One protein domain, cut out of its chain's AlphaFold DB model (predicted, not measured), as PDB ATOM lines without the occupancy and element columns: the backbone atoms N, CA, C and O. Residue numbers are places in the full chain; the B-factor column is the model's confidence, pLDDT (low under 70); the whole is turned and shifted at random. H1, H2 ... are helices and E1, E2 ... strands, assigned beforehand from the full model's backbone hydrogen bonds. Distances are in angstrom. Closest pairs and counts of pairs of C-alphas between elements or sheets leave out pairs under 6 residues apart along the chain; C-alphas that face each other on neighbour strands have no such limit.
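Overview. This is residues 31 to 171 of the 174 residues of an uncharacterized protein of Bacteroidales bacterium (UniProt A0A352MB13). Two sheets lie partly face to face with their strands crossed: a large, twisted one, whose long strands E3, E2 and E5 run side by side, and a small one of E1, E9 and E8. Along the other side of E5 the large sheet goes on with E7 beside one part and with E6, then E10, beside another, and the long unnamed stretch 86 to 108 runs back past E1, paired with it in two short places. The printed part has 141 residues with one named helix and ten named strands, in the order E1 H1 E2 E3 E4 E5 E6 E7 E8 E9 E10, and its class is mostly strand. The large sheet is branched and its neighbour pairs are antiparallel; the small one, in the order E1 E9 E8, is mixed. The whole is compact, with a radius of gyration of the C-alphas of 16.3 A, and only just elongated, with spans of 50 by 33 by 20 A.

Arrangement. E1, residues 31 to 38, is an edge strand and the parallel neighbour of E9, residues 155 to 162, with N 35 and O 158 2.8 A apart, within hydrogen-bond range. Residues 31 to 32 of E1 also pair antiparallel with residues 105 to 106, and residues 35 to 36 with 99 to 100. H1, residues 44 to 48, only grazes the branched sheet, with its residues 44 to 46; its one O i to N i+4 pair is within hydrogen-bond range. E2, residues 56 to 69, bends by 56 degrees at residue 59. On one side of it is E3, residues 75 to 85, which forms a hairpin with it, at 172 degrees between their directions, with N 62 and O 83 2.8 A apart. On the other side is E5, residues 115 to 126, antiparallel at 165 degrees, with N 63 and O 121 2.9 A apart. E4, residues 109 to 111, pairs with no named strand. E5 and E6, residues 131 to 134, are a hairpin, with N 124 and O 132 2.8 A apart. E7, residues 138 to 143, is on the same side of E5, beside its residues 115 to 120, with N 118 and O 140 2.9 A apart. E8, residues 148 to 150, forms a hairpin with E9, with N 157 and O 148 2.8 A apart. E10, residues 168 to 171, is the antiparallel neighbour of E6, with N 169 and O 133 2.9 A apart. The two sheets form a sandwich, two sheets face to face, with 24 pairs of C-alphas within 10 A and strands at 57 degrees to each other. E5 and E9 are near each other, while E1 and E2 are apart.

Along the chain. E1 begins at C-alpha 31, (44.397, 3.474, 11.262), and spans 22.7 A. E2 is the longest strand by residues, 38.4 A from C-alpha 56 at (32.776, -14.476, -15.388) to C-alpha 69. E3 spans 30.2 A, E5 35.2 A, E7 16.4 A and E9 21.5 A. H1, E4, E6, E8 and E10 are shorter, and E10 ends at C-alpha 171, (41.383, -2.293, -23.459).

Size, cuts and confidence. The two C-alphas farthest apart are those of Pro 52 and Glu 110, 49.9 A. The printed part has no cut. The link from E3 to E4, 23 residues, is long; the link from H1 to E2 is short, and the others are tight. The mean pLDDT of the printed part is 85.4, and it is under 70 at residues 40 to 42, 53 to 54 and 88 to 98.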
ATOM      1  N   VAL A  31      43.864   4.422  12.244       93.19
ATOM      2  CA  VAL A  31      44.397   3.474  11.262       93.19
ATOM      3  C   VAL A  31      43.237   3.077  10.361       93.19
ATOM      4  O   VAL A  31      42.255   2.519  10.844       93.19
ATOM      5  N   ILE A  32      43.343   3.414   9.080       94.75
ATOM      6  CA  ILE A  32      42.263   3.346   8.099       94.75
ATOM      7  C   ILE A  32      42.574   2.267   7.068       94.75
ATOM      8  O   ILE A  32      43.663   2.241   6.496       94.75
ATOM      9  N   TYR A  33      41.594   1.421   6.787       94.38
ATOM     10  CA  TYR A  33      41.584   0.504   5.656       94.38
ATOM     11  C   TYR A  33      40.618   0.988   4.574       94.38
ATOM     12  O   TYR A  33      39.650   1.688   4.853       94.38
ATOM     13  N   LEU A  34      40.858   0.590   3.329       93.31
ATOM     14  CA  LEU A  34      39.905   0.813   2.243       93.31
ATOM     15  C   LEU A  34      39.113  -0.471   2.017       93.31
ATOM     16  O   LEU A  34      39.698  -1.550   1.910       93.31
ATOM     17  N   LYS A  35      37.791  -0.359   1.947       90.31
ATOM     18  CA  LYS A  35      36.883  -1.452   1.616       90.31
ATOM     19  C   LYS A  35      36.142  -1.056   0.351       90.31
ATOM     20  O   LYS A  35      35.323  -0.150   0.381       90.31
ATOM     21  N   LEU A  36      36.475  -1.696  -0.761       86.69
ATOM     22  CA  LEU A  36      35.755  -1.499  -2.013       86.69
ATOM     23  C   LEU A  36      34.407  -2.196  -1.905       86.69
ATOM     24  O   LEU A  36      34.422  -3.396  -1.650       86.69
ATOM     25  N   ASP A  37      33.300  -1.492  -2.104       84.75
ATOM     26  CA  ASP A  37      31.997  -2.109  -2.341       84.75
ATOM     27  C   ASP A  37      31.625  -1.898  -3.809       84.75
ATOM     28  O   ASP A  37      31.687  -0.783  -4.328       84.75
ATOM     29  N   LEU A  38      31.335  -2.995  -4.502       76.56
ATOM     30  CA  LEU A  38      31.008  -2.967  -5.922       76.56
ATOM     31  C   LEU A  38      29.502  -3.112  -6.047       76.56
ATOM     32  O   LEU A  38      28.940  -4.134  -5.650       76.56
ATOM     33  N   ASP A  39      28.855  -2.088  -6.600       71.38
ATOM     34  CA  ASP A  39      27.440  -2.180  -6.919       71.38
ATOM     35  C   ASP A  39      27.235  -3.340  -7.919       71.38
ATOM     36  O   ASP A  39      27.929  -3.398  -8.939       71.38
ATOM     37  N   PRO A  40      26.290  -4.271  -7.684       65.19
ATOM     38  CA  PRO A  40      26.003  -5.365  -8.618       65.19
ATOM     39  C   PRO A  40      25.583  -4.880 -10.018       65.19
ATOM     40  O   PRO A  40      25.618  -5.647 -10.978       65.19
ATOM     41  N   TYR A  41      25.193  -3.612 -10.160       67.75
ATOM     42  CA  TYR A  41      24.895  -2.955 -11.427       67.75
ATOM     43  C   TYR A  41      26.080  -2.195 -12.029       67.75
ATOM     44  O   TYR A  41      25.920  -1.668 -13.128       67.75
ATOM     45  N   ALA A  42      27.259  -2.171 -11.400       65.75
ATOM     46  CA  ALA A  42      28.452  -1.508 -11.937       65.75
ATOM     47  C   ALA A  42      28.827  -2.005 -13.344       65.75
ATOM     48  O   ALA A  42      29.431  -1.269 -14.114       65.75
ATOM     49  N   TYR A  43      28.416  -3.219 -13.725       72.06
ATOM     50  CA  TYR A  43      28.630  -3.791 -15.062       72.06
ATOM     51  C   TYR A  43      27.410  -3.734 -15.982       72.06
ATOM     52  O   TYR A  43      27.402  -4.356 -17.047       72.06
ATOM     53  N   LYS A  44      26.361  -3.004 -15.600       73.38
ATOM     54  CA  LYS A  44      25.142  -2.891 -16.401       73.38
ATOM     55  C   LYS A  44      25.427  -2.347 -17.800       73.38
ATOM     56  O   LYS A  44      24.843  -2.845 -18.756       73.38
ATOM     57  N   GLU A  45      26.349  -1.396 -17.939       74.19
ATOM     58  CA  GLU A  45      26.720  -0.871 -19.257       74.19
ATOM     59  C   GLU A  45      27.284  -1.971 -20.171       74.19
ATOM     60  O   GLU A  45      26.945  -2.019 -21.350       74.19
ATOM     61  N   LEU A  46      28.056  -2.924 -19.634       73.75
ATOM     62  CA  LEU A  46      28.535  -4.066 -20.420       73.75
ATOM     63  C   LEU A  46      27.354  -4.906 -20.930       73.75
ATOM     64  O   LEU A  46      27.321  -5.305 -22.094       73.75
ATOM     65  N   LEU A  47      26.332  -5.127 -20.104       73.88
ATOM     66  CA  LEU A  47      25.111  -5.807 -20.547       73.88
ATOM     67  C   LEU A  47      24.376  -5.005 -21.633       73.88
ATOM     68  O   LEU A  47      23.957  -5.583 -22.638       73.88
ATOM     69  N   ASP A  48      24.275  -3.684 -21.473       77.81
ATOM     70  CA  ASP A  48      23.652  -2.779 -22.448       77.81
ATOM     71  C   ASP A  48      24.435  -2.736 -23.781       77.81
ATOM     72  O   ASP A  48      23.842  -2.587 -24.852       77.81
ATOM     73  N   MET A  49      25.752  -2.965 -23.746       74.50
ATOM     74  CA  MET A  49      26.614  -3.145 -24.921       74.50
ATOM     75  C   MET A  49      26.450  -4.518 -25.606       74.50
ATOM     76  O   MET A  49      27.073  -4.769 -26.641       74.50
ATOM     77  N   GLY A  50      25.605  -5.406 -25.072       75.69
ATOM     78  CA  GLY A  50      25.301  -6.718 -25.646       75.69
ATOM     79  C   GLY A  50      26.230  -7.844 -25.189       75.69
ATOM     80  O   GLY A  50      26.254  -8.905 -25.822       75.69
ATOM     81  N   TYR A  51      26.991  -7.643 -24.109       74.62
ATOM     82  CA  TYR A  51      27.822  -8.703 -23.546       74.62
ATOM     83  C   TYR A  51      26.968  -9.778 -22.853       74.62
ATOM     84  O   TYR A  51      25.999  -9.460 -22.160       74.62
ATOM     85  N   PRO A  52      27.296 -11.071 -23.036       71.19
ATOM     86  CA  PRO A  52      26.519 -12.146 -22.443       71.19
ATOM     87  C   PRO A  52      26.616 -12.137 -20.914       71.19
ATOM     88  O   PRO A  52      27.699 -12.088 -20.341       71.19
ATOM     89  N   THR A  53      25.468 -12.308 -20.256       67.25
ATOM     90  CA  THR A  53      25.324 -12.371 -18.788       67.25
ATOM     91  C   THR A  53      26.067 -13.539 -18.126       67.25
ATOM     92  O   THR A  53      26.103 -13.619 -16.905       67.25
ATOM     93  N   GLY A  54      26.590 -14.484 -18.915       65.62
ATOM     94  CA  GLY A  54      27.323 -15.662 -18.441       65.62
ATOM     95  C   GLY A  54      28.841 -15.486 -18.378       65.62
ATOM     96  O   GLY A  54      29.525 -16.444 -18.032       65.62
ATOM     97  N   LEU A  55      29.358 -14.311 -18.740       71.94
ATOM     98  CA  LEU A  55      30.771 -13.986 -18.583       71.94
ATOM     99  C   LEU A  55      31.126 -13.899 -17.101       71.94
ATOM    100  O   LEU A  55      30.367 -13.358 -16.293       71.94
ATOM    101  N   MET A  56      32.285 -14.452 -16.758       76.06
ATOM    102  CA  MET A  56      32.776 -14.476 -15.388       76.06
ATOM    103  C   MET A  56      33.975 -13.554 -15.238       76.06
ATOM    104  O   MET A  56      34.928 -13.613 -16.019       76.06
ATOM    105  N   THR A  57      33.970 -12.757 -14.173       80.75
ATOM    106  CA  THR A  57      35.151 -11.993 -13.785       80.75
ATOM    107  C   THR A  57      36.213 -12.948 -13.244       80.75
ATOM    108  O   THR A  57      36.015 -13.632 -12.239       80.75
ATOM    109  N   THR A  58      37.361 -13.007 -13.916       85.44
ATOM    110  CA  THR A  58      38.490 -13.880 -13.547       85.44
ATOM    111  C   THR A  58      39.545 -13.155 -12.725       85.44
ATOM    112  O   THR A  58      40.250 -13.779 -11.926       85.44
ATOM    113  N   LYS A  59      39.664 -11.838 -12.910       87.94
ATOM    114  CA  LYS A  59      40.611 -10.986 -12.196       87.94
ATOM    115  C   LYS A  59      40.081  -9.562 -12.138       87.94
ATOM    116  O   LYS A  59      39.613  -9.040 -13.140       87.94
ATOM    117  N   GLU A  60      40.254  -8.921 -10.997       87.62
ATOM    118  CA  GLU A  60      39.998  -7.496 -10.811       87.62
ATOM    119  C   GLU A  60      41.240  -6.835 -10.256       87.62
ATOM    120  O   GLU A  60      41.939  -7.409  -9.424       87.62
ATOM    121  N   MET A  61      41.536  -5.636 -10.719       90.38
ATOM    122  CA  MET A  61      42.670  -4.857 -10.264       90.38
ATOM    123  C   MET A  61      42.179  -3.461  -9.914       90.38
ATOM    124  O   MET A  61      41.709  -2.738 -10.782       90.38
ATOM    125  N   LEU A  62      42.300  -3.109  -8.638       90.69
ATOM    126  CA  LEU A  62      42.041  -1.773  -8.129       90.69
ATOM    127  C   LEU A  62      43.378  -1.053  -7.968       90.69
ATOM    128  O   LEU A  62      44.257  -1.534  -7.246       90.69
ATOM    129  N   VAL A  63      43.525   0.093  -8.620       93.31
ATOM    130  CA  VAL A  63      44.712   0.947  -8.524       93.31
ATOM    131  C   VAL A  63      44.273   2.333  -8.109       93.31
ATOM    132  O   VAL A  63      43.230   2.808  -8.541       93.31
ATOM    133  N   GLY A  64      45.045   3.007  -7.272       95.00
ATOM    134  CA  GLY A  64      44.640   4.323  -6.826       95.00
ATOM    135  C   GLY A  64      45.595   4.974  -5.856       95.00
ATOM    136  O   GLY A  64      46.748   4.565  -5.683       95.00
ATOM    137  N   SER A  65      45.093   6.027  -5.223       95.88
ATOM    138  CA  SER A  65      45.803   6.727  -4.167       95.88
ATOM    139  C   SER A  65      44.863   7.261  -3.098       95.88
ATOM    140  O   SER A  65      43.664   7.431  -3.313       95.88
ATOM    141  N   ILE A  66      45.432   7.506  -1.928       97.00
ATOM    142  CA  ILE A  66      44.794   8.185  -0.811       97.00
ATOM    143  C   ILE A  66      45.719   9.306  -0.348       97.00
ATOM    144  O   ILE A  66      46.898   9.079  -0.066       97.00
ATOM    145  N   MET A  67      45.195  10.526  -0.286       97.38
ATOM    146  CA  MET A  67      45.942  11.722   0.087       97.38
ATOM    147  C   MET A  67      45.184  12.510   1.140       97.38
ATOM    148  O   MET A  67      43.985  12.743   1.016       97.38
ATOM    149  N   LYS A  68      45.892  12.977   2.165       97.38
ATOM    150  CA  LYS A  68      45.304  13.862   3.167       97.38
ATOM    151  C   LYS A  68      45.388  15.318   2.722       97.38
ATOM    152  O   LYS A  68      46.460  15.790   2.356       97.38
ATOM    153  N   VAL A  69      44.277  16.037   2.836       97.38
ATOM    154  CA  VAL A  69      44.190  17.484   2.625       97.38
ATOM    155  C   VAL A  69      43.663  18.129   3.904       97.38
ATOM    156  O   VAL A  69      42.623  17.734   4.434       97.38
ATOM    157  N   TYR A  70      44.412  19.090   4.436       95.75
ATOM    158  CA  TYR A  70      43.996  19.871   5.599       95.75
ATOM    159  C   TYR A  70      42.918  20.885   5.212       95.75
ATOM    160  O   TYR A  70      42.838  21.304   4.056       95.75
ATOM    161  N   CYS A  71      42.137  21.345   6.189       94.25
ATOM    162  CA  CYS A  71      41.081  22.343   5.999       94.25
ATOM    163  C   CYS A  71      41.553  23.597   5.231       94.25
ATOM    164  O   CYS A  71      40.825  24.150   4.410       94.25
ATOM    165  N   ASN A  72      42.809  24.013   5.421       92.69
ATOM    166  CA  ASN A  72      43.404  25.158   4.725       92.69
ATOM    167  C   ASN A  72      43.847  24.867   3.272       92.69
ATOM    168  O   ASN A  72      44.522  25.696   2.663       92.69
ATOM    169  N   GLY A  73      43.527  23.687   2.737       92.25
ATOM    170  CA  GLY A  73      43.892  23.237   1.394       92.25
ATOM    171  C   GLY A  73      45.309  22.681   1.268       92.25
ATOM    172  O   GLY A  73      45.693  22.247   0.186       92.25
ATOM    173  N   LYS A  74      46.109  22.673   2.342       94.19
ATOM    174  CA  LYS A  74      47.455  22.099   2.300       94.19
ATOM    175  C   LYS A  74      47.373  20.580   2.177       94.19
ATOM    176  O   LYS A  74      46.759  19.913   3.008       94.19
ATOM    177  N   GLU A  75      48.067  20.035   1.192       95.19
ATOM    178  CA  GLU A  75      48.249  18.595   1.045       95.19
ATOM    179  C   GLU A  75      49.278  18.061   2.056       95.19
ATOM    180  O   GLU A  75      50.245  18.731   2.441       95.19
ATOM    181  N   SER A  76      49.039  16.842   2.517       90.19
ATOM    182  CA  SER A  76      49.888  16.079   3.428       90.19
ATOM    183  C   SER A  76      50.373  14.809   2.722       90.19
ATOM    184  O   SER A  76      50.367  14.729   1.497       90.19
ATOM    185  N   GLY A  77      50.818  13.808   3.483       86.69
ATOM    186  CA  GLY A  77      51.245  12.523   2.934       86.69
ATOM    187  C   GLY A  77      50.193  11.888   2.017       86.69
ATOM    188  O   GLY A  77      48.987  11.971   2.274       86.69
ATOM    189  N   SER A  78      50.681  11.238   0.964       94.12
ATOM    190  CA  SER A  78      49.894  10.425   0.045       94.12
ATOM    191  C   SER A  78      50.475   9.018  -0.044       94.12
ATOM    192  O   SER A  78      51.678   8.804   0.124       94.12
ATOM    193  N   PHE A  79      49.604   8.048  -0.296       95.06
ATOM    194  CA  PHE A  79      49.976   6.659  -0.526       95.06
ATOM    195  C   PHE A  79      49.289   6.173  -1.789       95.06
ATOM    196  O   PHE A  79      48.118   6.472  -2.015       95.06
ATOM    197  N   THR A  80      50.008   5.409  -2.599       95.44
ATOM    198  CA  THR A  80      49.423   4.674  -3.717       95.44
ATOM    199  C   THR A  80      49.081   3.259  -3.281       95.44
ATOM    200  O   THR A  80      49.671   2.716  -2.342       95.44
ATOM    201  N   TYR A  81      48.119   2.660  -3.968       92.62
ATOM    202  CA  TYR A  81      47.755   1.269  -3.782       92.62
ATOM    203  C   TYR A  81      47.482   0.600  -5.117       92.62
ATOM    204  O   TYR A  81      46.972   1.207  -6.053       92.62
ATOM    205  N   GLU A  82      47.828  -0.677  -5.177       92.75
ATOM    206  CA  GLU A  82      47.514  -1.569  -6.279       92.75
ATOM    207  C   GLU A  82      47.156  -2.917  -5.668       92.75
ATOM    208  O   GLU A  82      47.950  -3.523  -4.939       92.75
ATOM    209  N   LYS A  83      45.940  -3.389  -5.932       89.56
ATOM    210  CA  LYS A  83      45.476  -4.667  -5.417       89.56
ATOM    211  C   LYS A  83      44.746  -5.450  -6.484       89.56
ATOM    212  O   LYS A  83      43.803  -4.972  -7.096       89.56
ATOM    213  N   THR A  84      45.189  -6.691  -6.662       89.38
ATOM    214  CA  THR A  84      44.524  -7.670  -7.516       89.38
ATOM    215  C   THR A  84      43.681  -8.626  -6.677       89.38
ATOM    216  O   THR A  84      44.158  -9.153  -5.663       89.38
ATOM    217  N   TYR A  85      42.463  -8.879  -7.137       85.12
ATOM    218  CA  TYR A  85      41.519  -9.854  -6.614       85.12
ATOM    219  C   TYR A  85      41.219 -10.896  -7.692       85.12
ATOM    220  O   TYR A  85      41.195 -10.595  -8.883       85.12
ATOM    221  N   PHE A  86      41.021 -12.140  -7.266       84.31
ATOM    222  CA  PHE A  86      40.662 -13.254  -8.140       84.31
ATOM    223  C   PHE A  86      39.323 -13.797  -7.645       84.31
ATOM    224  O   PHE A  86      39.311 -14.594  -6.696       84.31
ATOM    225  N   PRO A  87      38.197 -13.329  -8.210       74.62
ATOM    226  CA  PRO A  87      36.886 -13.831  -7.838       74.62
ATOM    227  C   PRO A  87      36.855 -15.345  -8.064       74.62
ATOM    228  O   PRO A  87      37.244 -15.844  -9.121       74.62
ATOM    229  N   LYS A  88      36.406 -16.110  -7.066       62.81
ATOM    230  CA  LYS A  88      36.156 -17.544  -7.244       62.81
ATOM    231  C   LYS A  88      34.838 -17.685  -8.006       62.81
ATOM    232  O   LYS A  88      33.808 -17.838  -7.366       62.81
ATOM    233  N   SER A  89      34.888 -17.551  -9.335       55.03
ATOM    234  CA  SER A  89      33.748 -17.685 -10.259       55.03
ATOM    235  C   SER A  89      32.495 -16.945  -9.777       55.03
ATOM    236  O   SER A  89      31.552 -17.572  -9.295       55.03
ATOM    237  N   MET A  90      32.508 -15.616  -9.852       57.66
ATOM    238  CA  MET A  90      31.300 -14.819  -9.639       57.66
ATOM    239  C   MET A  90      30.727 -14.448 -11.001       57.66
ATOM    240  O   MET A  90      31.473 -14.032 -11.893       57.66
ATOM    241  N   ASP A  91      29.422 -14.654 -11.169       56.19
ATOM    242  CA  ASP A  91      28.724 -14.073 -12.307       56.19
ATOM    243  C   ASP A  91      28.656 -12.548 -12.118       56.19
ATOM    244  O   ASP A  91      28.762 -12.039 -10.997       56.19
ATOM    245  N   PHE A  92      28.480 -11.813 -13.212       56.75
ATOM    246  CA  PHE A  92      28.396 -10.352 -13.197       56.75
ATOM    247  C   PHE A  92      27.323  -9.773 -12.252       56.75
ATOM    248  O   PHE A  92      27.416  -8.608 -11.888       56.75
ATOM    249  N   ASN A  93      26.325 -10.565 -11.838       51.25
ATOM    250  CA  ASN A  93      25.216 -10.127 -10.987       51.25
ATOM    251  C   ASN A  93      25.421 -10.446  -9.492       51.25
ATOM    252  O   ASN A  93      24.620 -10.013  -8.664       51.25
ATOM    253  N   THR A  94      26.438 -11.236  -9.128       52.00
ATOM    254  CA  THR A  94      26.624 -11.791  -7.770       52.00
ATOM    255  C   THR A  94      27.847 -11.250  -7.047       52.00
ATOM    256  O   THR A  94      28.237 -11.793  -6.011       52.00
ATOM    257  N   GLN A  95      28.433 -10.162  -7.541       55.41
ATOM    258  CA  GLN A  95      29.534  -9.480  -6.876       55.41
ATOM    259  C   GLN A  95      29.028  -8.767  -5.612       55.41
ATOM    260  O   GLN A  95      28.806  -7.569  -5.579       55.41
ATOM    261  N   MET A  96      28.766  -9.544  -4.565       50.78
ATOM    262  CA  MET A  96      28.256  -9.062  -3.290       50.78
ATOM    263  C   MET A  96      29.300  -9.313  -2.210       50.78
ATOM    264  O   MET A  96      29.706 -10.451  -1.975       50.78
ATOM    265  N   GLY A  97      29.697  -8.245  -1.522       55.62
ATOM    266  CA  GLY A  97      30.476  -8.325  -0.283       55.62
ATOM    267  C   GLY A  97      31.689  -7.409  -0.225       55.62
ATOM    268  O   GLY A  97      32.286  -7.290   0.849       55.62
ATOM    269  N   GLY A  98      32.033  -6.763  -1.338       65.12
ATOM    270  CA  GLY A  98      33.193  -5.899  -1.417       65.12
ATOM    271  C   GLY A  98      34.518  -6.607  -1.103       65.12
ATOM    272  O   GLY A  98      34.571  -7.779  -0.721       65.12
ATOM    273  N   PHE A  99      35.632  -5.896  -1.248       76.81
ATOM    274  CA  PHE A  99      36.942  -6.415  -0.871       76.81
ATOM    275  C   PHE A  99      37.725  -5.400  -0.051       76.81
ATOM    276  O   PHE A  99      37.859  -4.230  -0.406       76.81
ATOM    277  N   LEU A 100      38.291  -5.882   1.052       80.44
ATOM    278  CA  LEU A 100      39.179  -5.102   1.895       80.44
ATOM    279  C   LEU A 100      40.587  -5.052   1.289       80.44
ATOM    280  O   LEU A 100      41.225  -6.088   1.069       80.44
ATOM    281  N   LEU A 101      41.113  -3.844   1.117       84.69
ATOM    282  CA  LEU A 101      42.513  -3.636   0.794       84.69
ATOM    283  C   LEU A 101      43.345  -3.914   2.054       84.69
ATOM    284  O   LEU A 101      43.095  -3.313   3.095       84.69
ATOM    285  N   PRO A 102      44.355  -4.798   1.996       80.25
ATOM    286  CA  PRO A 102      45.065  -5.255   3.193       80.25
ATOM    287  C   PRO A 102      46.021  -4.213   3.790       80.25
ATOM    288  O   PRO A 102      46.571  -4.443   4.866       80.25
ATOM    289  N   GLN A 103      46.275  -3.107   3.088       88.56
ATOM    290  CA  GLN A 103      47.217  -2.080   3.519       88.56
ATOM    291  C   GLN A 103      46.514  -1.060   4.431       88.56
ATOM    292  O   GLN A 103      45.551  -0.435   3.988       88.56
ATOM    293  N   PRO A 104      46.994  -0.860   5.672       92.56
ATOM    294  CA  PRO A 104      46.530   0.226   6.524       92.56
ATOM    295  C   PRO A 104      47.184   1.563   6.152       92.56
ATOM    296  O   PRO A 104      48.362   1.615   5.787       92.56
ATOM    297  N   TYR A 105      46.447   2.651   6.364       93.56
ATOM    298  CA  TYR A 105      46.918   4.028   6.231       93.56
ATOM    299  C   TYR A 105      46.652   4.791   7.524       93.56
ATOM    300  O   TYR A 105      45.542   4.764   8.045       93.56
ATOM    301  N   GLN A 106      47.659   5.484   8.051       93.44
ATOM    302  CA  GLN A 106      47.498   6.288   9.260       93.44
ATOM    303  C   GLN A 106      47.555   7.773   8.918       93.44
ATOM    304  O   GLN A 106      48.528   8.247   8.331       93.44
ATOM    305  N   PHE A 107      46.525   8.511   9.327       94.56
ATOM    306  CA  PHE A 107      46.424   9.951   9.110       94.56
ATOM    307  C   PHE A 107      46.022  10.668  10.391       94.56
ATOM    308  O   PHE A 107      45.320  10.113  11.229       94.56
ATOM    309  N   LYS A 108      46.456  11.922  10.517       95.31
ATOM    310  CA  LYS A 108      46.081  12.819  11.610       95.31
ATOM    311  C   LYS A 108      44.909  13.698  11.173       95.31
ATOM    312  O   LYS A 108      44.975  14.306  10.104       95.31
ATOM    313  N   PHE A 109      43.883  13.793  12.008       96.50
ATOM    314  CA  PHE A 109      42.759  14.714  11.861       96.50
ATOM    315  C   PHE A 109      42.738  15.656  13.061       96.50
ATOM    316  O   PHE A 109      42.750  15.219  14.210       96.50
ATOM    317  N   GLU A 110      42.752  16.956  12.795       96.00
ATOM    318  CA  GLU A 110      42.678  17.998  13.829       96.00
ATOM    319  C   GLU A 110      41.535  18.986  13.578       96.00
ATOM    320  O   GLU A 110      41.222  19.825  14.427       96.00
ATOM    321  N   ASN A 111      40.876  18.858  12.429       96.81
ATOM    322  CA  ASN A 111      39.763  19.676  12.007       96.81
ATOM    323  C   ASN A 111      38.735  18.822  11.238       96.81
ATOM    324  O   ASN A 111      39.099  17.922  10.480       96.81
ATOM    325  N   LYS A 112      37.442  19.112  11.427       95.56
ATOM    326  CA  LYS A 112      36.327  18.384  10.797       95.56
ATOM    327  C   LYS A 112      36.321  18.485   9.269       95.56
ATOM    328  O   LYS A 112      35.894  17.550   8.610       95.56
ATOM    329  N   ASN A 113      36.829  19.586   8.727       96.19
ATOM    330  CA  ASN A 113      36.981  19.835   7.298       96.19
ATOM    331  C   ASN A 113      38.297  19.289   6.732       96.19
ATOM    332  O   ASN A 113      38.542  19.433   5.532       96.19
ATOM    333  N   ASP A 114      39.168  18.683   7.547       96.69
ATOM    334  CA  ASP A 114      40.273  17.922   6.987       96.69
ATOM    335  C   ASP A 114      39.713  16.654   6.319       96.69
ATOM    336  O   ASP A 114      39.010  15.875   6.961       96.69
ATOM    337  N   TYR A 115      40.115  16.351   5.087       97.44
ATOM    338  CA  TYR A 115      39.576  15.210   4.338       97.44
ATOM    339  C   TYR A 115      40.665  14.360   3.693       97.44
ATOM    340  O   TYR A 115      41.812  14.780   3.534       97.44
ATOM    341  N   LEU A 116      40.300  13.136   3.349       97.62
ATOM    342  CA  LEU A 116      41.075  12.212   2.544       97.62
ATOM    343  C   LEU A 116      40.513  12.250   1.129       97.62
ATOM    344  O   LEU A 116      39.342  11.950   0.920       97.62
ATOM    345  N   LEU A 117      41.334  12.647   0.167       97.31
ATOM    346  CA  LEU A 117      41.030  12.480  -1.243       97.31
ATOM    347  C   LEU A 117      41.431  11.061  -1.637       97.31
ATOM    348  O   LEU A 117      42.620  10.731  -1.622       97.31
ATOM    349  N   VAL A 118      40.446  10.229  -1.954       96.06
ATOM    350  CA  VAL A 118      40.670   8.880  -2.470       96.06
ATOM    351  C   VAL A 118      40.387   8.891  -3.961       96.06
ATOM    352  O   VAL A 118      39.323   9.333  -4.391       96.06
ATOM    353  N   VAL A 119      41.354   8.403  -4.729       94.75
ATOM    354  CA  VAL A 119      41.245   8.180  -6.171       94.75
ATOM    355  C   VAL A 119      41.356   6.687  -6.416       94.75
ATOM    356  O   VAL A 119      42.293   6.080  -5.897       94.75
ATOM    357  N   ALA A 120      40.450   6.111  -7.198       92.44
ATOM    358  CA  ALA A 120      40.451   4.703  -7.560       92.44
ATOM    359  C   ALA A 120      40.150   4.511  -9.051       92.44
ATOM    360  O   ALA A 120      39.341   5.233  -9.628       92.44
ATOM    361  N   HIS A 121      40.801   3.509  -9.629       92.38
ATOM    362  CA  HIS A 121      40.619   2.999 -10.983       92.38
ATOM    363  C   HIS A 121      40.449   1.486 -10.911       92.38
ATOM    364  O   HIS A 121      41.217   0.806 -10.215       92.38
ATOM    365  N   LEU A 122      39.455   0.958 -11.613       89.31
ATOM    366  CA  LEU A 122      39.090  -0.449 -11.603       89.31
ATOM    367  C   LEU A 122      39.289  -1.065 -12.983       89.31
ATOM    368  O   LEU A 122      38.748  -0.630 -13.994       89.31
ATOM    369  N   LYS A 123      40.033  -2.167 -13.002       90.75
ATOM    370  CA  LYS A 123      40.279  -2.962 -14.196       90.75
ATOM    371  C   LYS A 123      39.773  -4.379 -14.003       90.75
ATOM    372  O   LYS A 123      40.272  -5.097 -13.136       90.75
ATOM    373  N   THR A 124      38.840  -4.806 -14.842       87.62
ATOM    374  CA  THR A 124      38.238  -6.140 -14.795       87.62
ATOM    375  C   THR A 124      38.699  -6.992 -15.977       87.62
ATOM    376  O   THR A 124      38.897  -6.491 -17.084       87.62
ATOM    377  N   TYR A 125      38.907  -8.285 -15.744       89.12
ATOM    378  CA  TYR A 125      39.339  -9.259 -16.743       89.12
ATOM    379  C   TYR A 125      38.327 -10.390 -16.786       89.12
ATOM    380  O   TYR A 125      38.009 -10.989 -15.755       89.12
ATOM    381  N   LEU A 126      37.874 -10.718 -17.986       86.00
ATOM    382  CA  LEU A 126      36.835 -11.710 -18.210       86.00
ATOM    383  C   LEU A 126      37.427 -13.040 -18.677       86.00
ATOM    384  O   LEU A 126      38.574 -13.121 -19.121       86.00
ATOM    385  N   ASP A 127      36.644 -14.102 -18.544       87.12
ATOM    386  CA  ASP A 127      37.010 -15.465 -18.938       87.12
ATOM    387  C   ASP A 127      37.117 -15.665 -20.457       87.12
ATOM    388  O   ASP A 127      37.834 -16.562 -20.906       87.12
ATOM    389  N   ASP A 128      36.500 -14.791 -21.255       86.69
ATOM    390  CA  ASP A 128      36.697 -14.714 -22.708       86.69
ATOM    391  C   ASP A 128      37.991 -13.979 -23.123       86.69
ATOM    392  O   ASP A 128      38.288 -13.856 -24.315       86.69
ATOM    393  N   GLY A 129      38.778 -13.514 -22.146       87.81
ATOM    394  CA  GLY A 129      40.048 -12.821 -22.343       87.81
ATOM    395  C   GLY A 129      39.930 -11.311 -22.546       87.81
ATOM    396  O   GLY A 129      40.966 -10.652 -22.679       87.81
ATOM    397  N   LYS A 130      38.717 -10.743 -22.559       88.44
ATOM    398  CA  LYS A 130      38.531  -9.291 -22.630       88.44
ATOM    399  C   LYS A 130      38.879  -8.608 -21.319       88.44
ATOM    400  O   LYS A 130      38.844  -9.201 -20.239       88.44
ATOM    401  N   ILE A 131      39.220  -7.332 -21.437       91.00
ATOM    402  CA  ILE A 131      39.656  -6.498 -20.329       91.00
ATOM    403  C   ILE A 131      38.912  -5.176 -20.429       91.00
ATOM    404  O   ILE A 131      38.924  -4.556 -21.492       91.00
ATOM    405  N   PHE A 132      38.310  -4.736 -19.328       89.00
ATOM    406  CA  PHE A 132      37.674  -3.426 -19.242       89.00
ATOM    407  C   PHE A 132      38.316  -2.597 -18.142       89.00
ATOM    408  O   PHE A 132      38.680  -3.120 -17.089       89.00
ATOM    409  N   GLU A 133      38.462  -1.310 -18.414       91.56
ATOM    410  CA  GLU A 133      38.881  -0.291 -17.457       91.56
ATOM    411  C   GLU A 133      37.763   0.741 -17.325       91.56
ATOM    412  O   GLU A 133      37.030   0.995 -18.288       91.56
ATOM    413  N   ASP A 134      37.626   1.329 -16.145       89.19
ATOM    414  CA  ASP A 134      36.796   2.506 -15.961       89.19
ATOM    415  C   ASP A 134      37.367   3.689 -16.747       89.19
ATOM    416  O   ASP A 134      38.561   3.986 -16.755       89.19
ATOM    417  N   LYS A 135      36.493   4.392 -17.463       86.44
ATOM    418  CA  LYS A 135      36.885   5.519 -18.316       86.44
ATOM    419  C   LYS A 135      37.229   6.769 -17.509       86.44
ATOM    420  O   LYS A 135      37.901   7.668 -18.022       86.44
ATOM    421  N   LYS A 136      36.705   6.872 -16.290       86.06
ATOM    422  CA  LYS A 136      36.880   8.009 -15.389       86.06
ATOM    423  C   LYS A 136      37.261   7.496 -14.015       86.06
ATOM    424  O   LYS A 136      36.586   6.625 -13.487       86.06
ATOM    425  N   GLU A 137      38.262   8.144 -13.436       85.00
ATOM    426  CA  GLU A 137      38.670   7.926 -12.052       85.00
ATOM    427  C   GLU A 137      37.484   8.123 -11.113       85.00
ATOM    428  O   GLU A 137      36.863   9.193 -11.100       85.00
ATOM    429  N   PHE A 138      37.246   7.147 -10.243       89.06
ATOM    430  CA  PHE A 138      36.491   7.404  -9.030       89.06
ATOM    431  C   PHE A 138      37.312   8.343  -8.149       89.06
ATOM    432  O   PHE A 138      38.436   8.020  -7.769       89.06
ATOM    433  N   THR A 139      36.767   9.514  -7.826       93.12
ATOM    434  CA  THR A 139      37.405  10.479  -6.925       93.12
ATOM    435  C   THR A 139      36.406  10.932  -5.879       93.12
ATOM    436  O   THR A 139      35.370  11.507  -6.219       93.12
ATOM    437  N   HIS A 140      36.727  10.720  -4.605       95.25
ATOM    438  CA  HIS A 140      35.844  11.087  -3.505       95.25
ATOM    439  C   HIS A 140      36.608  11.678  -2.318       95.25
ATOM    440  O   HIS A 140      37.782  11.373  -2.090       95.25
ATOM    441  N   LYS A 141      35.936  12.564  -1.577       97.00
ATOM    442  CA  LYS A 141      36.461  13.188  -0.361       97.00
ATOM    443  C   LYS A 141      35.806  12.537   0.846       97.00
ATOM    444  O   LYS A 141      34.591  12.583   0.950       97.00
ATOM    445  N   TYR A 142      36.619  12.009   1.750       97.25
ATOM    446  CA  TYR A 142      36.167  11.403   2.997       97.25
ATOM    447  C   TYR A 142      36.662  12.221   4.187       97.25
ATOM    448  O   TYR A 142      37.868  12.383   4.394       97.25
ATOM    449  N   TYR A 143      35.735  12.756   4.961       97.19
ATOM    450  CA  TYR A 143      35.981  13.455   6.212       97.19
ATOM    451  C   TYR A 143      36.118  12.455   7.364       97.19
ATOM    452  O   TYR A 143      35.905  11.254   7.207       97.19
ATOM    453  N   TYR A 144      36.504  12.935   8.550       96.38
ATOM    454  CA  TYR A 144      36.632  12.056   9.719       96.38
ATOM    455  C   TYR A 144      35.313  11.354  10.081       96.38
ATOM    456  O   TYR A 144      35.326  10.217  10.543       96.38
ATOM    457  N   GLU A 145      34.179  12.025   9.872       95.69
ATOM    458  CA  GLU A 145      32.850  11.473  10.160       95.69
ATOM    459  C   GLU A 145      32.411  10.369   9.192       95.69
ATOM    460  O   GLU A 145      31.558   9.564   9.555       95.69
ATOM    461  N   ASP A 146      33.044  10.283   8.019       96.69
ATOM    462  CA  ASP A 146      32.788   9.236   7.025       96.69
ATOM    463  C   ASP A 146      33.573   7.944   7.323       96.69
ATOM    464  O   ASP A 146      33.451   6.951   6.606       96.69
ATOM    465  N   LEU A 147      34.418   7.942   8.361       96.12
ATOM    466  CA  LEU A 147      35.174   6.762   8.762       96.12
ATOM    467  C   LEU A 147      34.296   5.829   9.598       96.12
ATOM    468  O   LEU A 147      33.844   6.173  10.693       96.12
ATOM    469  N   PHE A 148      34.136   4.596   9.131       95.00
ATOM    470  CA  PHE A 148      33.445   3.555   9.876       95.00
ATOM    471  C   PHE A 148      34.405   2.852  10.827       95.00
ATOM    472  O   PHE A 148      35.537   2.546  10.464       95.00
ATOM    473  N   TYR A 149      33.954   2.571  12.048       94.00
ATOM    474  CA  TYR A 149      34.735   1.828  13.032       94.00
ATOM    475  C   TYR A 149      34.312   0.357  13.061       94.00
ATOM    476  O   TYR A 149      33.174   0.036  13.417       94.00
ATOM    477  N   ASP A 150      35.243  -0.536  12.728       88.31
ATOM    478  CA  ASP A 150      35.083  -1.980  12.858       88.31
ATOM    479  C   ASP A 150      35.493  -2.408  14.276       88.31
ATOM    480  O   ASP A 150      36.668  -2.395  14.656       88.31
ATOM    481  N   LYS A 151      34.501  -2.793  15.085       89.81
ATOM    482  CA  LYS A 151      34.711  -3.220  16.477       89.81
ATOM    483  C   LYS A 151      35.460  -4.542  16.592       89.81
ATOM    484  O   LYS A 151      36.173  -4.732  17.575       89.81
ATOM    485  N   ASP A 152      35.282  -5.445  15.634       87.50
ATOM    486  CA  ASP A 152      35.864  -6.785  15.693       87.50
ATOM    487  C   ASP A 152      37.363  -6.731  15.393       87.50
ATOM    488  O   ASP A 152      38.153  -7.486  15.968       87.50
ATOM    489  N   ARG A 153      37.766  -5.796  14.529       82.44
ATOM    490  CA  ARG A 153      39.168  -5.560  14.172       82.44
ATOM    491  C   ARG A 153      39.836  -4.428  14.940       82.44
ATOM    492  O   ARG A 153      41.065  -4.352  14.951       82.44
ATOM    493  N   ASN A 154      39.049  -3.592  15.615       86.94
ATOM    494  CA  ASN A 154      39.506  -2.391  16.306       86.94
ATOM    495  C   ASN A 154      40.273  -1.432  15.370       86.94
ATOM    496  O   ASN A 154      41.309  -0.873  15.740       86.94
ATOM    497  N   ASP A 155      39.769  -1.253  14.151       87.81
ATOM    498  CA  ASP A 155      40.314  -0.342  13.146       87.81
ATOM    499  C   ASP A 155      39.204   0.462  12.448       87.81
ATOM    500  O   ASP A 155      38.013   0.214  12.641       87.81
ATOM    501  N   TYR A 156      39.602   1.501  11.710       94.38
ATOM    502  CA  TYR A 156      38.683   2.285  10.891       94.38
ATOM    503  C   TYR A 156      38.745   1.818   9.440       94.38
ATOM    504  O   TYR A 156      39.786   1.357   8.964       94.38
ATOM    505  N   TYR A 157      37.658   2.004   8.702       94.31
ATOM    506  CA  TYR A 157      37.637   1.811   7.264       94.31
ATOM    507  C   TYR A 157      36.830   2.890   6.545       94.31
ATOM    508  O   TYR A 157      35.961   3.542   7.122       94.31
ATOM    509  N   ILE A 158      37.145   3.061   5.266       94.81
ATOM    510  CA  ILE A 158      36.348   3.812   4.302       94.81
ATOM    511  C   ILE A 158      35.682   2.798   3.376       94.81
ATOM    512  O   ILE A 158      36.377   1.955   2.799       94.81
ATOM    513  N   GLU A 159      34.362   2.887   3.232       92.12
ATOM    514  CA  GLU A 159      33.629   2.213   2.159       92.12
ATOM    515  C   GLU A 159      33.759   3.032   0.867       92.12
ATOM    516  O   GLU A 159      33.400   4.210   0.795       92.12
ATOM    517  N   LEU A 160      34.373   2.418  -0.141       90.00
ATOM    518  CA  LEU A 160      34.444   2.949  -1.492       90.00
ATOM    519  C   LEU A 160      33.235   2.405  -2.239       90.00
ATOM    520  O   LEU A 160      33.333   1.347  -2.858       90.00
ATOM    521  N   ASP A 161      32.118   3.119  -2.133       86.12
ATOM    522  CA  ASP A 161      30.897   2.833  -2.884       86.12
ATOM    523  C   ASP A 161      31.152   3.137  -4.359       86.12
ATOM    524  O   ASP A 161      31.030   4.276  -4.825       86.12
ATOM    525  N   TYR A 162      31.604   2.119  -5.087       80.94
ATOM    526  CA  TYR A 162      31.947   2.281  -6.484       80.94
ATOM    527  C   TYR A 162      30.655   2.428  -7.302       80.94
ATOM    528  O   TYR A 162      29.744   1.608  -7.151       80.94
ATOM    529  N   PRO A 163      30.532   3.476  -8.135       78.56
ATOM    530  CA  PRO A 163      29.262   3.833  -8.749       78.56
ATOM    531  C   PRO A 163      28.700   2.726  -9.650       78.56
ATOM    532  O   PRO A 163      29.432   1.970 -10.283       78.56
ATOM    533  N   SER A 164      27.372   2.657  -9.740       73.38
ATOM    534  CA  SER A 164      26.678   1.735 -10.655       73.38
ATOM    535  C   SER A 164      26.736   2.174 -12.126       73.38
ATOM    536  O   SER A 164      26.573   1.362 -13.031       73.38
ATOM    537  N   ASP A 165      26.956   3.465 -12.375       74.50
ATOM    538  CA  ASP A 165      26.990   4.119 -13.684       74.50
ATOM    539  C   ASP A 165      28.427   4.340 -14.178       74.50
ATOM    540  O   ASP A 165      28.784   5.403 -14.687       74.50
ATOM    541  N   VAL A 166      29.272   3.325 -14.001       76.94
ATOM    542  CA  VAL A 166      30.657   3.351 -14.477       76.94
ATOM    543  C   VAL A 166      30.667   3.212 -15.993       76.94
ATOM    544  O   VAL A 166      30.213   2.203 -16.522       76.94
ATOM    545  N   ASP A 167      31.226   4.224 -16.659       84.94
ATOM    546  CA  ASP A 167      31.561   4.168 -18.081       84.94
ATOM    547  C   ASP A 167      32.754   3.208 -18.275       84.94
ATOM    548  O   ASP A 167      33.867   3.519 -17.839       84.94
ATOM    549  N   TRP A 168      32.571   2.088 -18.966       86.38
ATOM    550  CA  TRP A 168      33.624   1.110 -19.251       86.38
ATOM    551  C   TRP A 168      34.243   1.304 -20.634       86.38
ATOM    552  O   TRP A 168      33.588   1.651 -21.618       86.38
ATOM    553  N   VAL A 169      35.539   1.018 -20.742       89.75
ATOM    554  CA  VAL A 169      36.241   0.935 -22.024       89.75
ATOM    555  C   VAL A 169      36.973  -0.394 -22.140       89.75
ATOM    556  O   VAL A 169      37.713  -0.792 -21.243       89.75
ATOM    557  N   GLU A 170      36.768  -1.094 -23.258       90.50
ATOM    558  CA  GLU A 170      37.550  -2.287 -23.581       90.50
ATOM    559  C   GLU A 170      38.993  -1.880 -23.905       90.50
ATOM    560  O   GLU A 170      39.239  -0.991 -24.728       90.50
ATOM    561  N   VAL A 171      39.954  -2.547 -23.274       90.75
ATOM    562  CA  VAL A 171      41.383  -2.293 -23.459       90.75
ATOM    563  C   VAL A 171      42.114  -3.564 -23.871       90.75
ATOM    564  O   VAL A 171      41.721  -4.682 -23.546       90.75
TER     565      VAL A 171